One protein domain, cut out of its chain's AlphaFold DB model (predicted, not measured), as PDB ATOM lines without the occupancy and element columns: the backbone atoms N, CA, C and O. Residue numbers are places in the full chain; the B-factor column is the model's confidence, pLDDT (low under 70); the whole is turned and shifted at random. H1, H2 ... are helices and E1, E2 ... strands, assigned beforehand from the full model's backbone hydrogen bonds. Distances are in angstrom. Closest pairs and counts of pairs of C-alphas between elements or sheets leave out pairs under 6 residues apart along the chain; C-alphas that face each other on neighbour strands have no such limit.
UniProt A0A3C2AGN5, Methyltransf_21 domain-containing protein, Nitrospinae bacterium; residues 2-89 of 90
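What this domain is: This is residues 2 to 89 of the 90 residues of the protein "Methyltransf_21 domain-containing protein" of Nitrospinae bacterium (UniProt A0A3C2AGN5). A twisted four-stranded sheet is covered on one face by the long helix H4, which runs along its strands, and the short helix H2 packs beside H4. H3 and H1, both short, sit together beyond one end of the sheet, and residues 71 to 76, between E3 and E4, stick out beyond the other. The printed part has 88 residues with four named helices and four named strands, ordered H1 E1 H2 H3 E2 H4 E3 E4; the class is mixed, and the mixed sheet runs E1 E2 E4 E3. It is compact, with a radius of gyration of the C-alphas of 13.4 A and spans of 40 by 25 by 21 A.

How they stand to each other: Start at the inner strands E2, residues 39 to 44, and E4, residues 83 to 88: they are antiparallel, with N 42 and O 85 within hydrogen-bond range at 2.9 A. Edge strand E1, residues 13 to 16, is parallel to E2, with N 16 and O 41 at 2.8 A. Edge strand E3, residues 63 to 68, forms a hairpin with E4, with N 65 and O 86 at 2.9 A. H4, residues 47 to 59, makes two layers, a helix on one face of the sheet, at a height of 9.7 A, and runs along E4 at 5 degrees on the local plane. E2, H4 and E3 make a split strand-helix-strand unit, E4 between its strands, with a right-handed crossover. H2, residues 22 to 27, only grazes the sheet; it touches H4 at residues 49 to 53 alone, closest C-alphas Trp 23 and Cys 53, 5.9 A. E1, H2, H3, residues 30 to 35, and E2 make a strand-helix-strand unit, two parallel neighbour strands with helices between them along the chain, and its crossover is right-handed. H3 touches H1, residues 2 to 8, closest C-alphas Thr 32 and Asp 2, 5.8 A. In H1, H2, H3 and H4 every O i to N i+4 pair is within range.

Where its parts are: Find C-alpha 2 at (39.140, -1.178, -0.710), where H1 begins, and C-alpha 88 at (25.614, 9.611, -7.096), where E4 ends. H4 runs 18.3 A, E3 and E4 16.5 A each.

The domain as a whole: The C-alphas farthest apart, those of Thr 7 and Trp 72, are 41.1 A apart. The printed part has no cut; its one long link joins E3 to E4, and residues 71 to 80 have pLDDT under 70.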
ATOM      1  N   ASP A   2      39.837   0.105  -0.523       91.06
ATOM      2  CA  ASP A   2      39.140  -1.178  -0.710       91.06
ATOM      3  C   ASP A   2      39.397  -2.184   0.425       91.06
ATOM      4  O   ASP A   2      38.465  -2.832   0.889       91.06
ATOM      5  N   ASP A   3      40.624  -2.271   0.947       92.62
ATOM      6  CA  ASP A   3      40.915  -3.169   2.075       92.62
ATOM      7  C   ASP A   3      40.165  -2.775   3.353       92.62
ATOM      8  O   ASP A   3      39.682  -3.639   4.076       92.62
ATOM      9  N   TYR A   4      39.969  -1.473   3.585       89.69
ATOM     10  CA  TYR A   4      39.149  -0.988   4.693       89.69
ATOM     11  C   TYR A   4      37.682  -1.410   4.522       89.69
ATOM     12  O   TYR A   4      37.083  -1.928   5.460       89.69
ATOM     13  N   ALA A   5      37.117  -1.259   3.319       91.00
ATOM     14  CA  ALA A   5      35.744  -1.684   3.032       91.00
ATOM     15  C   ALA A   5      35.560  -3.205   3.192       91.00
ATOM     16  O   ALA A   5      34.547  -3.656   3.720       91.00
ATOM     17  N   LYS A   6      36.562  -4.012   2.820       90.75
ATOM     18  CA  LYS A   6      36.529  -5.468   3.045       90.75
ATOM     19  C   LYS A   6      36.506  -5.832   4.530       90.75
ATOM     20  O   LYS A   6      35.847  -6.798   4.900       90.75
ATOM     21  N   THR A   7      37.224  -5.090   5.373       94.75
ATOM     22  CA  THR A   7      37.293  -5.364   6.816       94.75
ATOM     23  C   THR A   7      36.070  -4.854   7.574       94.75
ATOM     24  O   THR A   7      35.597  -5.529   8.484       94.75
ATOM     25  N   TYR A   8      35.557  -3.676   7.217       92.56
ATOM     26  CA  TYR A   8      34.544  -2.965   8.008       92.56
ATOM     27  C   TYR A   8      33.174  -2.864   7.329       92.56
ATOM     28  O   TYR A   8      32.232  -2.340   7.921       92.56
ATOM     29  N   GLY A   9      33.041  -3.404   6.119       91.56
ATOM     30  CA  GLY A   9      31.819  -3.381   5.326       91.56
ATOM     31  C   GLY A   9      31.792  -2.263   4.281       91.56
ATOM     32  O   GLY A   9      32.543  -1.286   4.329       91.56
ATOM     33  N   ASN A  10      30.890  -2.427   3.315       92.50
ATOM     34  CA  ASN A  10      30.732  -1.503   2.201       92.50
ATOM     35  C   ASN A  10      30.005  -0.219   2.646       92.50
ATOM     36  O   ASN A  10      28.885  -0.307   3.160       92.50
ATOM     37  N   PRO A  11      30.587   0.974   2.437       92.56
ATOM     38  CA  PRO A  11      29.935   2.222   2.801       92.56
ATOM     39  C   PRO A  11      28.816   2.570   1.814       92.56
ATOM     40  O   PRO A  11      28.967   2.407   0.609       92.56
ATOM     41  N   GLY A  12      27.713   3.133   2.315       94.06
ATOM     42  CA  GLY A  12      26.692   3.774   1.469       94.06
ATOM     43  C   GLY A  12      26.999   5.244   1.146       94.06
ATOM     44  O   GLY A  12      26.441   5.818   0.209       94.06
ATOM     45  N   PHE A  13      27.895   5.867   1.917       95.06
ATOM     46  CA  PHE A  13      28.277   7.271   1.790       95.06
ATOM     47  C   PHE A  13      29.746   7.470   2.169       95.06
ATOM     48  O   PHE A  13      30.205   6.894   3.156       95.06
ATOM     49  N   VAL A  14      30.464   8.314   1.425       95.06
ATOM     50  CA  VAL A  14      31.860   8.665   1.712       95.06
ATOM     51  C   VAL A  14      32.085  10.162   1.505       95.06
ATOM     52  O   VAL A  14      31.818  10.703   0.431       95.06
ATOM     53  N   LYS A  15      32.629  10.824   2.531       95.19
ATOM     54  CA  LYS A  15      33.228  12.157   2.403       95.19
ATOM     55  C   LYS A  15      34.728  11.994   2.140       95.19
ATOM     56  O   LYS A  15      35.396  11.279   2.883       95.19
ATOM     57  N   ILE A  16      35.243  12.667   1.117       93.62
ATOM     58  CA  ILE A  16      36.666  12.741   0.784       93.62
ATOM     59  C   ILE A  16      37.090  14.201   0.915       93.62
ATOM     60  O   ILE A  16      36.541  15.076   0.254       93.62
ATOM     61  N   ASP A  17      38.039  14.444   1.805       90.88
ATOM     62  CA  ASP A  17      38.584  15.759   2.134       90.88
ATOM     63  C   ASP A  17      40.062  15.526   2.446       90.88
ATOM     64  O   ASP A  17      40.454  15.196   3.566       90.88
ATOM     65  N   VAL A  18      40.840  15.472   1.366       88.06
ATOM     66  CA  VAL A  18      42.279  15.217   1.374       88.06
ATOM     67  C   VAL A  18      42.923  16.237   0.454       88.06
ATOM     68  O   VAL A  18      42.395  16.525  -0.614       88.06
ATOM     69  N   GLU A  19      44.063  16.782   0.852       85.50
ATOM     70  CA  GLU A  19      44.762  17.789   0.059       85.50
ATOM     71  C   GLU A  19      45.678  17.102  -0.967       85.50
ATOM     72  O   GLU A  19      46.643  16.428  -0.603       85.50
ATOM     73  N   GLY A  20      45.354  17.219  -2.258       83.44
ATOM     74  CA  GLY A  20      46.207  16.789  -3.377       83.44
ATOM     75  C   GLY A  20      46.256  15.279  -3.659       83.44
ATOM     76  O   GLY A  20      46.899  14.848  -4.617       83.44
ATOM     77  N   ALA A  21      45.600  14.457  -2.839       88.69
ATOM     78  CA  ALA A  21      45.591  12.997  -2.953       88.69
ATOM     79  C   ALA A  21      44.241  12.423  -3.421       88.69
ATOM     80  O   ALA A  21      44.055  11.203  -3.408       88.69
ATOM     81  N   GLU A  22      43.303  13.275  -3.840       92.06
ATOM     82  CA  GLU A  22      41.929  12.912  -4.190       92.06
ATOM     83  C   GLU A  22      41.912  11.849  -5.300       92.06
ATOM     84  O   GLU A  22      41.281  10.797  -5.167       92.06
ATOM     85  N   TRP A  23      42.692  12.072  -6.363       89.19
ATOM     86  CA  TRP A  23      42.826  11.143  -7.487       89.19
ATOM     87  C   TRP A  23      43.359   9.766  -7.065       89.19
ATOM     88  O   TRP A  23      42.774   8.724  -7.383       89.19
ATOM     89  N   SER A  24      44.467   9.751  -6.323       91.06
ATOM     90  CA  SER A  24      45.111   8.524  -5.842       91.06
ATOM     91  C   SER A  24      44.190   7.735  -4.910       91.06
ATOM     92  O   SER A  24      44.130   6.505  -4.987       91.06
ATOM     93  N   LEU A  25      43.424   8.438  -4.069       93.38
ATOM     94  CA  LEU A  25      42.434   7.838  -3.183       93.38
ATOM     95  C   LEU A  25      41.323   7.149  -3.979       93.38
ATOM     96  O   LEU A  25      41.032   5.985  -3.701       93.38
ATOM     97  N   LEU A  26      40.750   7.812  -4.991       93.25
ATOM     98  CA  LEU A  26      39.713   7.219  -5.847       93.25
ATOM     99  C   LEU A  26      40.215   5.962  -6.570       93.25
ATOM    100  O   LEU A  26      39.500   4.962  -6.649       93.25
ATOM    101  N   ARG A  27      41.467   5.964  -7.043       92.06
ATOM    102  CA  ARG A  27      42.092   4.786  -7.670       92.06
ATOM    103  C   ARG A  27      42.223   3.608  -6.698       92.06
ATOM    104  O   ARG A  27      41.900   2.480  -7.066       92.06
ATOM    105  N   GLY A  28      42.637   3.869  -5.457       91.25
ATOM    106  CA  GLY A  28      42.721   2.869  -4.382       91.25
ATOM    107  C   GLY A  28      41.377   2.499  -3.735       91.25
ATOM    108  O   GLY A  28      41.353   1.804  -2.710       91.25
ATOM    109  N   PHE A  29      40.280   3.017  -4.292       93.19
ATOM    110  CA  PHE A  29      38.901   2.750  -3.891       93.19
ATOM    111  C   PHE A  29      38.055   2.196  -5.048       93.19
ATOM    112  O   PHE A  29      36.827   2.174  -4.991       93.19
ATOM    113  N   SER A  30      38.711   1.796  -6.138       92.69
ATOM    114  CA  SER A  30      38.053   1.495  -7.408       92.69
ATOM    115  C   SER A  30      37.096   0.307  -7.322       92.69
ATOM    116  O   SER A  30      36.016   0.376  -7.911       92.69
ATOM    117  N   TRP A  31      37.432  -0.739  -6.557       93.06
ATOM    118  CA  TRP A  31      36.545  -1.890  -6.380       93.06
ATOM    119  C   TRP A  31      35.285  -1.495  -5.608       93.06
ATOM    120  O   TRP A  31      34.171  -1.756  -6.056       93.06
ATOM    121  N   THR A  32      35.435  -0.771  -4.499       93.25
ATOM    122  CA  THR A  32      34.290  -0.337  -3.686       93.25
ATOM    123  C   THR A  32      33.386   0.624  -4.463       93.25
ATOM    124  O   THR A  32      32.161   0.516  -4.398       93.25
ATOM    125  N   LEU A  33      33.968   1.531  -5.251       94.00
ATOM    126  CA  LEU A  33      33.234   2.448  -6.128       94.00
ATOM    127  C   LEU A  33      32.451   1.732  -7.243       94.00
ATOM    128  O   LEU A  33      31.427   2.258  -7.701       94.00
ATOM    129  N   ALA A  34      32.943   0.579  -7.702       91.69
ATOM    130  CA  ALA A  34      32.292  -0.251  -8.709       91.69
ATOM    131  C   ALA A  34      31.165  -1.099  -8.106       91.69
ATOM    132  O   ALA A  34      30.056  -1.066  -8.633       91.69
ATOM    133  N   GLU A  35      31.428  -1.780  -6.990       90.69
ATOM    134  CA  GLU A  35      30.509  -2.760  -6.400       90.69
ATOM    135  C   GLU A  35      29.454  -2.126  -5.490       90.69
ATOM    136  O   GLU A  35      28.264  -2.392  -5.623       90.69
ATOM    137  N   SER A  36      29.870  -1.258  -4.563       90.38
ATOM    138  CA  SER A  36      28.964  -0.696  -3.547       90.38
ATOM    139  C   SER A  36      28.341   0.641  -3.934       90.38
ATOM    140  O   SER A  36      27.357   1.057  -3.329       90.38
ATOM    141  N   CYS A  37      28.887   1.297  -4.961       93.94
ATOM    142  CA  CYS A  37      28.321   2.510  -5.547       93.94
ATOM    143  C   CYS A  37      27.955   3.616  -4.521       93.94
ATOM    144  O   CYS A  37      26.852   4.166  -4.596       93.94
ATOM    145  N   PRO A  38      28.839   3.963  -3.560       95.88
ATOM    146  CA  PRO A  38      28.507   4.901  -2.491       95.88
ATOM    147  C   PRO A  38      28.185   6.293  -3.031       95.88
ATOM    148  O   PRO A  38      28.779   6.757  -4.001       95.88
ATOM    149  N   THR A  39      27.322   7.030  -2.334       97.12
ATOM    150  CA  THR A  39      27.234   8.479  -2.559       97.12
ATOM    151  C   THR A  39      28.528   9.147  -2.095       97.12
ATOM    152  O   THR A  39      28.974   8.911  -0.974       97.12
ATOM    153  N   LEU A  40      29.115  10.006  -2.930       97.12
ATOM    154  CA  LEU A  40      30.369  10.694  -2.620       97.12
ATOM    155  C   LEU A  40      30.160  12.193  -2.444       97.12
ATOM    156  O   LEU A  40      29.394  12.819  -3.181       97.12
ATOM    157  N   VAL A  41      30.914  12.763  -1.511       96.44
ATOM    158  CA  VAL A  41      31.142  14.204  -1.384       96.44
ATOM    159  C   VAL A  41      32.648  14.422  -1.343       96.44
ATOM    160  O   VAL A  41      33.292  13.976  -0.400       96.44
ATOM    161  N   ILE A  42      33.204  15.065  -2.366       94.75
ATOM    162  CA  ILE A  42      34.655  15.222  -2.545       94.75
ATOM    163  C   ILE A  42      34.989  16.709  -2.553       94.75
ATOM    164  O   ILE A  42      34.458  17.432  -3.391       94.75
ATOM    165  N   GLU A  43      35.848  17.155  -1.645       92.75
ATOM    166  CA  GLU A  43      36.465  18.481  -1.721       92.75
ATOM    167  C   GLU A  43      37.652  18.428  -2.683       92.75
ATOM    168  O   GLU A  43      38.493  17.538  -2.568       92.75
ATOM    169  N   THR A  44      37.700  19.343  -3.649       90.12
ATOM    170  CA  THR A  44      38.794  19.445  -4.619       90.12
ATOM    171  C   THR A  44      39.525  20.770  -4.460       90.12
ATOM    172  O   THR A  44      38.918  21.845  -4.489       90.12
ATOM    173  N   HIS A  45      40.847  20.681  -4.320       84.38
ATOM    174  CA  HIS A  45      41.723  21.825  -4.040       84.38
ATOM    175  C   HIS A  45      42.508  22.321  -5.263       84.38
ATOM    176  O   HIS A  45      43.195  23.340  -5.196       84.38
ATOM    177  N   ASP A  46      42.392  21.616  -6.389       87.81
ATOM    178  CA  ASP A  46      43.067  21.925  -7.646       87.81
ATOM    179  C   ASP A  46      42.161  21.611  -8.853       87.81
ATOM    180  O   ASP A  46      41.400  20.639  -8.848       87.81
ATOM    181  N   GLU A  47      42.225  22.452  -9.890       88.81
ATOM    182  CA  GLU A  47      41.381  22.344 -11.090       88.81
ATOM    183  C   GLU A  47      41.689  21.095 -11.930       88.81
ATOM    184  O   GLU A  47      40.772  20.481 -12.490       88.81
ATOM    185  N   LEU A  48      42.965  20.702 -12.022       90.50
ATOM    186  CA  LEU A  48      43.381  19.514 -12.766       90.50
ATOM    187  C   LEU A  48      42.913  18.259 -12.034       90.50
ATOM    188  O   LEU A  48      42.296  17.390 -12.648       90.50
ATOM    189  N   ILE A  49      43.113  18.216 -10.713       89.75
ATOM    190  CA  ILE A  49      42.638  17.109  -9.873       89.75
ATOM    191  C   ILE A  49      41.122  16.961  -9.985       89.75
ATOM    192  O   ILE A  49      40.619  15.847 -10.138       89.75
ATOM    193  N   GLU A  50      40.377  18.069  -9.945       93.50
ATOM    194  CA  GLU A  50      38.930  18.017 -10.116       93.50
ATOM    195  C   GLU A  50      38.537  17.442 -11.480       93.50
ATOM    196  O   GLU A  50      37.673  16.566 -11.552       93.50
ATOM    197  N   THR A  51      39.190  17.898 -12.550       94.44
ATOM    198  CA  THR A  51      38.929  17.426 -13.915       94.44
ATOM    199  C   THR A  51      39.169  15.921 -14.038       94.44
ATOM    200  O   THR A  51      38.331  15.201 -14.592       94.44
ATOM    201  N   ASP A  52      40.271  15.428 -13.473       93.88
ATOM    202  CA  ASP A  52      40.594  14.004 -13.465       93.88
ATOM    203  C   ASP A  52      39.564  13.204 -12.658       93.88
ATOM    204  O   ASP A  52      39.016  12.216 -13.160       93.88
ATOM    205  N   CYS A  53      39.208  13.667 -11.455       94.69
ATOM    206  CA  CYS A  53      38.180  13.038 -10.622       94.69
ATOM    207  C   CYS A  53      36.829  12.956 -11.348       94.69
ATOM    208  O   CYS A  53      36.207  11.891 -11.373       94.69
ATOM    209  N   ILE A  54      36.395  14.050 -11.987       95.88
ATOM    210  CA  ILE A  54      35.159  14.097 -12.779       95.88
ATOM    211  C   ILE A  54      35.205  13.063 -13.898       95.88
ATOM    212  O   ILE A  54      34.243  12.311 -14.078       95.88
ATOM    213  N   LYS A  55      36.313  13.000 -14.642       96.06
ATOM    214  CA  LYS A  55      36.473  12.070 -15.761       96.06
ATOM    215  C   LYS A  55      36.366  10.618 -15.302       96.06
ATOM    216  O   LYS A  55      35.582   9.867 -15.881       96.06
ATOM    217  N   LEU A  56      37.095  10.232 -14.255       94.69
ATOM    218  CA  LEU A  56      37.056   8.869 -13.716       94.69
ATOM    219  C   LEU A  56      35.667   8.500 -13.200       94.69
ATOM    220  O   LEU A  56      35.123   7.469 -13.582       94.69
ATOM    221  N   LEU A  57      35.067   9.342 -12.362       95.56
ATOM    222  CA  LEU A  57      33.763   9.046 -11.768       95.56
ATOM    223  C   LEU A  57      32.661   8.990 -12.834       95.56
ATOM    224  O   LEU A  57      31.804   8.108 -12.780       95.56
ATOM    225  N   SER A  58      32.728   9.850 -13.854       95.69
ATOM    226  CA  SER A  58      31.812   9.798 -15.000       95.69
ATOM    227  C   SER A  58      31.976   8.502 -15.800       95.69
ATOM    228  O   SER A  58      30.979   7.870 -16.141       95.69
ATOM    229  N   GLN A  59      33.215   8.054 -16.050       94.88
ATOM    230  CA  GLN A  59      33.492   6.760 -16.696       94.88
ATOM    231  C   GLN A  59      32.958   5.574 -15.883       94.88
ATOM    232  O   GLN A  59      32.548   4.569 -16.456       94.88
ATOM    233  N   MET A  60      32.920   5.702 -14.556       93.62
ATOM    234  CA  MET A  60      32.338   4.706 -13.657       93.62
ATOM    235  C   MET A  60      30.807   4.806 -13.543       93.62
ATOM    236  O   MET A  60      30.215   4.022 -12.803       93.62
ATOM    237  N   GLY A  61      30.160   5.741 -14.248       95.44
ATOM    238  CA  GLY A  61      28.704   5.897 -14.290       95.44
ATOM    239  C   GLY A  61      28.108   6.788 -13.196       95.44
ATOM    240  O   GLY A  61      26.892   6.788 -13.011       95.44
ATOM    241  N   TYR A  62      28.923   7.546 -12.457       97.06
ATOM    242  CA  TYR A  62      28.407   8.523 -11.499       97.06
ATOM    243  C   TYR A  62      27.841   9.755 -12.209       97.06
ATOM    244  O   TYR A  62      28.436  10.301 -13.135       97.06
ATOM    245  N   LYS A  63      26.718  10.255 -11.695       97.31
ATOM    246  CA  LYS A  63      26.233  11.610 -11.953       97.31
ATOM    247  C   LYS A  63      26.886  12.562 -10.968       97.31
ATOM    248  O   LYS A  63      26.859  12.308  -9.763       97.31
ATOM    249  N   ILE A  64      27.436  13.658 -11.476       97.25
ATOM    250  CA  ILE A  64      28.251  14.589 -10.695       97.25
ATOM    251  C   ILE A  64      27.588  15.963 -10.697       97.25
ATOM    252  O   ILE A  64      27.208  16.482 -11.744       97.25
ATOM    253  N   SER A  65      27.441  16.550  -9.514       96.62
ATOM    254  CA  SER A  65      27.036  17.943  -9.322       96.62
ATOM    255  C   SER A  65      28.178  18.710  -8.675       96.62
ATOM    256  O   SER A  65      28.663  18.316  -7.616       96.62
ATOM    257  N   ILE A  66      28.592  19.808  -9.302       94.44
ATOM    258  CA  ILE A  66      29.626  20.693  -8.762       94.44
ATOM    259  C   ILE A  66      28.943  21.741  -7.888       94.44
ATOM    260  O   ILE A  66      28.105  22.512  -8.357       94.44
ATOM    261  N   VAL A  67      29.314  21.783  -6.615       91.25
ATOM    262  CA  VAL A  67      28.819  22.753  -5.645       91.25
ATOM    263  C   VAL A  67      29.938  23.743  -5.345       91.25
ATOM    264  O   VAL A  67      30.996  23.391  -4.824       91.25
ATOM    265  N   GLN A  68      29.695  25.006  -5.690       83.38
ATOM    266  CA  GLN A  68      30.596  26.099  -5.342       83.38
ATOM    267  C   GLN A  68      30.460  26.440  -3.859       83.38
ATOM    268  O   GLN A  68      29.351  26.481  -3.311       83.38
ATOM    269  N   ARG A  69      31.587  26.735  -3.209       73.69
ATOM    270  CA  ARG A  69      31.568  27.221  -1.833       73.69
ATOM    271  C   ARG A  69      30.948  28.619  -1.789       73.69
ATOM    272  O   ARG A  69      31.252  29.489  -2.603       73.69
ATOM    273  N   ARG A  70      30.039  28.837  -0.839       72.38
ATOM    274  CA  ARG A  70      29.330  30.112  -0.675       72.38
ATOM    275  C   ARG A  70      30.260  31.144  -0.040       72.38
ATOM    276  O   ARG A  70      30.689  30.973   1.097       72.38
ATOM    277  N   TRP A  71      30.532  32.225  -0.765       61.78
ATOM    278  CA  TRP A  71      31.463  33.294  -0.384       61.78
ATOM    279  C   TRP A  71      31.044  34.096   0.863       61.78
ATOM    280  O   TRP A  71      31.874  34.775   1.455       61.78
ATOM    281  N   TRP A  72      29.780  34.010   1.290       63.91
ATOM    282  CA  TRP A  72      29.250  34.735   2.456       63.91
ATOM    283  C   TRP A  72      29.311  33.949   3.778       63.91
ATOM    284  O   TRP A  72      28.820  34.423   4.803       63.91
ATOM    285  N   LEU A  73      29.868  32.733   3.780       68.62
ATOM    286  CA  LEU A  73      30.045  31.945   5.002       68.62
ATOM    287  C   LEU A  73      31.350  32.333   5.711       68.62
ATOM    288  O   LEU A  73      32.378  32.538   5.068       68.62
ATOM    289  N   LYS A  74      31.321  32.377   7.051       57.38
ATOM    290  CA  LYS A  74      32.462  32.764   7.912       57.38
ATOM    291  C   LYS A  74      33.743  31.948   7.684       57.38
ATOM    292  O   LYS A  74      34.816  32.390   8.071       57.38
ATOM    293  N   GLU A  75      33.638  30.774   7.074       60.44
ATOM    294  CA  GLU A  75      34.757  29.869   6.803       60.44
ATOM    295  C   GLU A  75      35.427  30.108   5.439       60.44
ATOM    296  O   GLU A  75      36.244  29.292   5.003       60.44
ATOM    297  N   TYR A  76      35.077  31.195   4.742       61.38
ATOM    298  CA  TYR A  76      35.733  31.581   3.499       61.38
ATOM    299  C   TYR A  76      37.241  31.747   3.723       61.38
ATOM    300  O   TYR A  76      37.691  32.633   4.452       61.38
ATOM    301  N   ARG A  77      38.030  30.889   3.073       62.59
ATOM    302  CA  ARG A  77      39.459  31.110   2.870       62.59
ATOM    303  C   ARG A  77      39.666  31.528   1.414       62.59
ATOM    304  O   ARG A  77      39.104  30.873   0.536       62.59
ATOM    305  N   PRO A  78      40.450  32.579   1.133       62.34
ATOM    306  CA  PRO A  78      40.810  32.942  -0.230       62.34
ATOM    307  C   PRO A  78      41.851  31.941  -0.749       62.34
ATOM    308  O   PRO A  78      43.054  32.170  -0.671       62.34
ATOM    309  N   ILE A  79      41.379  30.792  -1.220       68.62
ATOM    310  CA  ILE A  79      42.173  29.763  -1.896       68.62
ATOM    311  C   ILE A  79      41.750  29.687  -3.359       68.62
ATOM    312  O   ILE A  79      40.596  29.952  -3.694       68.62
ATOM    313  N   LYS A  80      42.718  29.376  -4.229       68.75
ATOM    314  CA  LYS A  80      42.580  29.452  -5.690       68.75
ATOM    315  C   LYS A  80      41.458  28.552  -6.217       68.75
ATOM    316  O   LYS A  80      40.757  28.951  -7.139       68.75
ATOM    317  N   HIS A  81      41.270  27.386  -5.597       73.81
ATOM    318  CA  HIS A  81      40.241  26.419  -5.950       73.81
ATOM    319  C   HIS A  81      39.764  25.673  -4.701       73.81
ATOM    320  O   HIS A  81      40.577  25.161  -3.938       73.81
ATOM    321  N   ASN A  82      38.455  25.669  -4.455       78.19
ATOM    322  CA  ASN A  82      37.818  24.873  -3.403       78.19
ATOM    323  C   ASN A  82      36.351  24.661  -3.791       78.19
ATOM    324  O   ASN A  82      35.489  25.523  -3.565       78.19
ATOM    325  N   ARG A  83      36.088  23.537  -4.459       88.56
ATOM    326  CA  ARG A  83      34.743  23.119  -4.868       88.56
ATOM    327  C   ARG A  83      34.431  21.749  -4.297       88.56
ATOM    328  O   ARG A  83      35.312  20.998  -3.895       88.56
ATOM    329  N   TRP A  84      33.142  21.440  -4.285       92.31
ATOM    330  CA  TRP A  84      32.640  20.156  -3.830       92.31
ATOM    331  C   TRP A  84      32.035  19.401  -5.003       92.31
ATOM    332  O   TRP A  84      31.177  19.931  -5.712       92.31
ATOM    333  N   LEU A  85      32.437  18.150  -5.186       94.94
ATOM    334  CA  LEU A  85      31.791  17.218  -6.098       94.94
ATOM    335  C   LEU A  85      30.816  16.353  -5.306       94.94
ATOM    336  O   LEU A  85      31.221  15.597  -4.425       94.94
ATOM    337  N   VAL A  86      29.531  16.437  -5.637       96.81
ATOM    338  CA  VAL A  86      28.505  15.523  -5.125       96.81
ATOM    339  C   VAL A  86      28.234  14.478  -6.197       96.81
ATOM    340  O   VAL A  86      27.724  14.814  -7.267       96.81
ATOM    341  N   CYS A  87      28.571  13.220  -5.917       97.25
ATOM    342  CA  CYS A  87      28.512  12.139  -6.899       97.25
ATOM    343  C   CYS A  87      27.524  11.059  -6.457       97.25
ATOM    344  O   CYS A  87      27.579  10.588  -5.320       97.25
ATOM    345  N   ARG A  88      26.621  10.654  -7.353       96.00
ATOM    346  CA  ARG A  88      25.614   9.611  -7.096       96.00
ATOM    347  C   ARG A  88      25.465   8.686  -8.295       96.00
ATOM    348  O   ARG A  88      25.499   9.154  -9.431       96.00
ATOM    349  N   LYS A  89      25.255   7.396  -8.045       89.06
ATOM    350  CA  LYS A  89      24.753   6.447  -9.046       89.06
ATOM    351  C   LYS A  89      23.237   6.313  -8.888       89.06
ATOM    352  O   LYS A  89      22.725   6.454  -7.780       89.06
TER     353      LYS A  89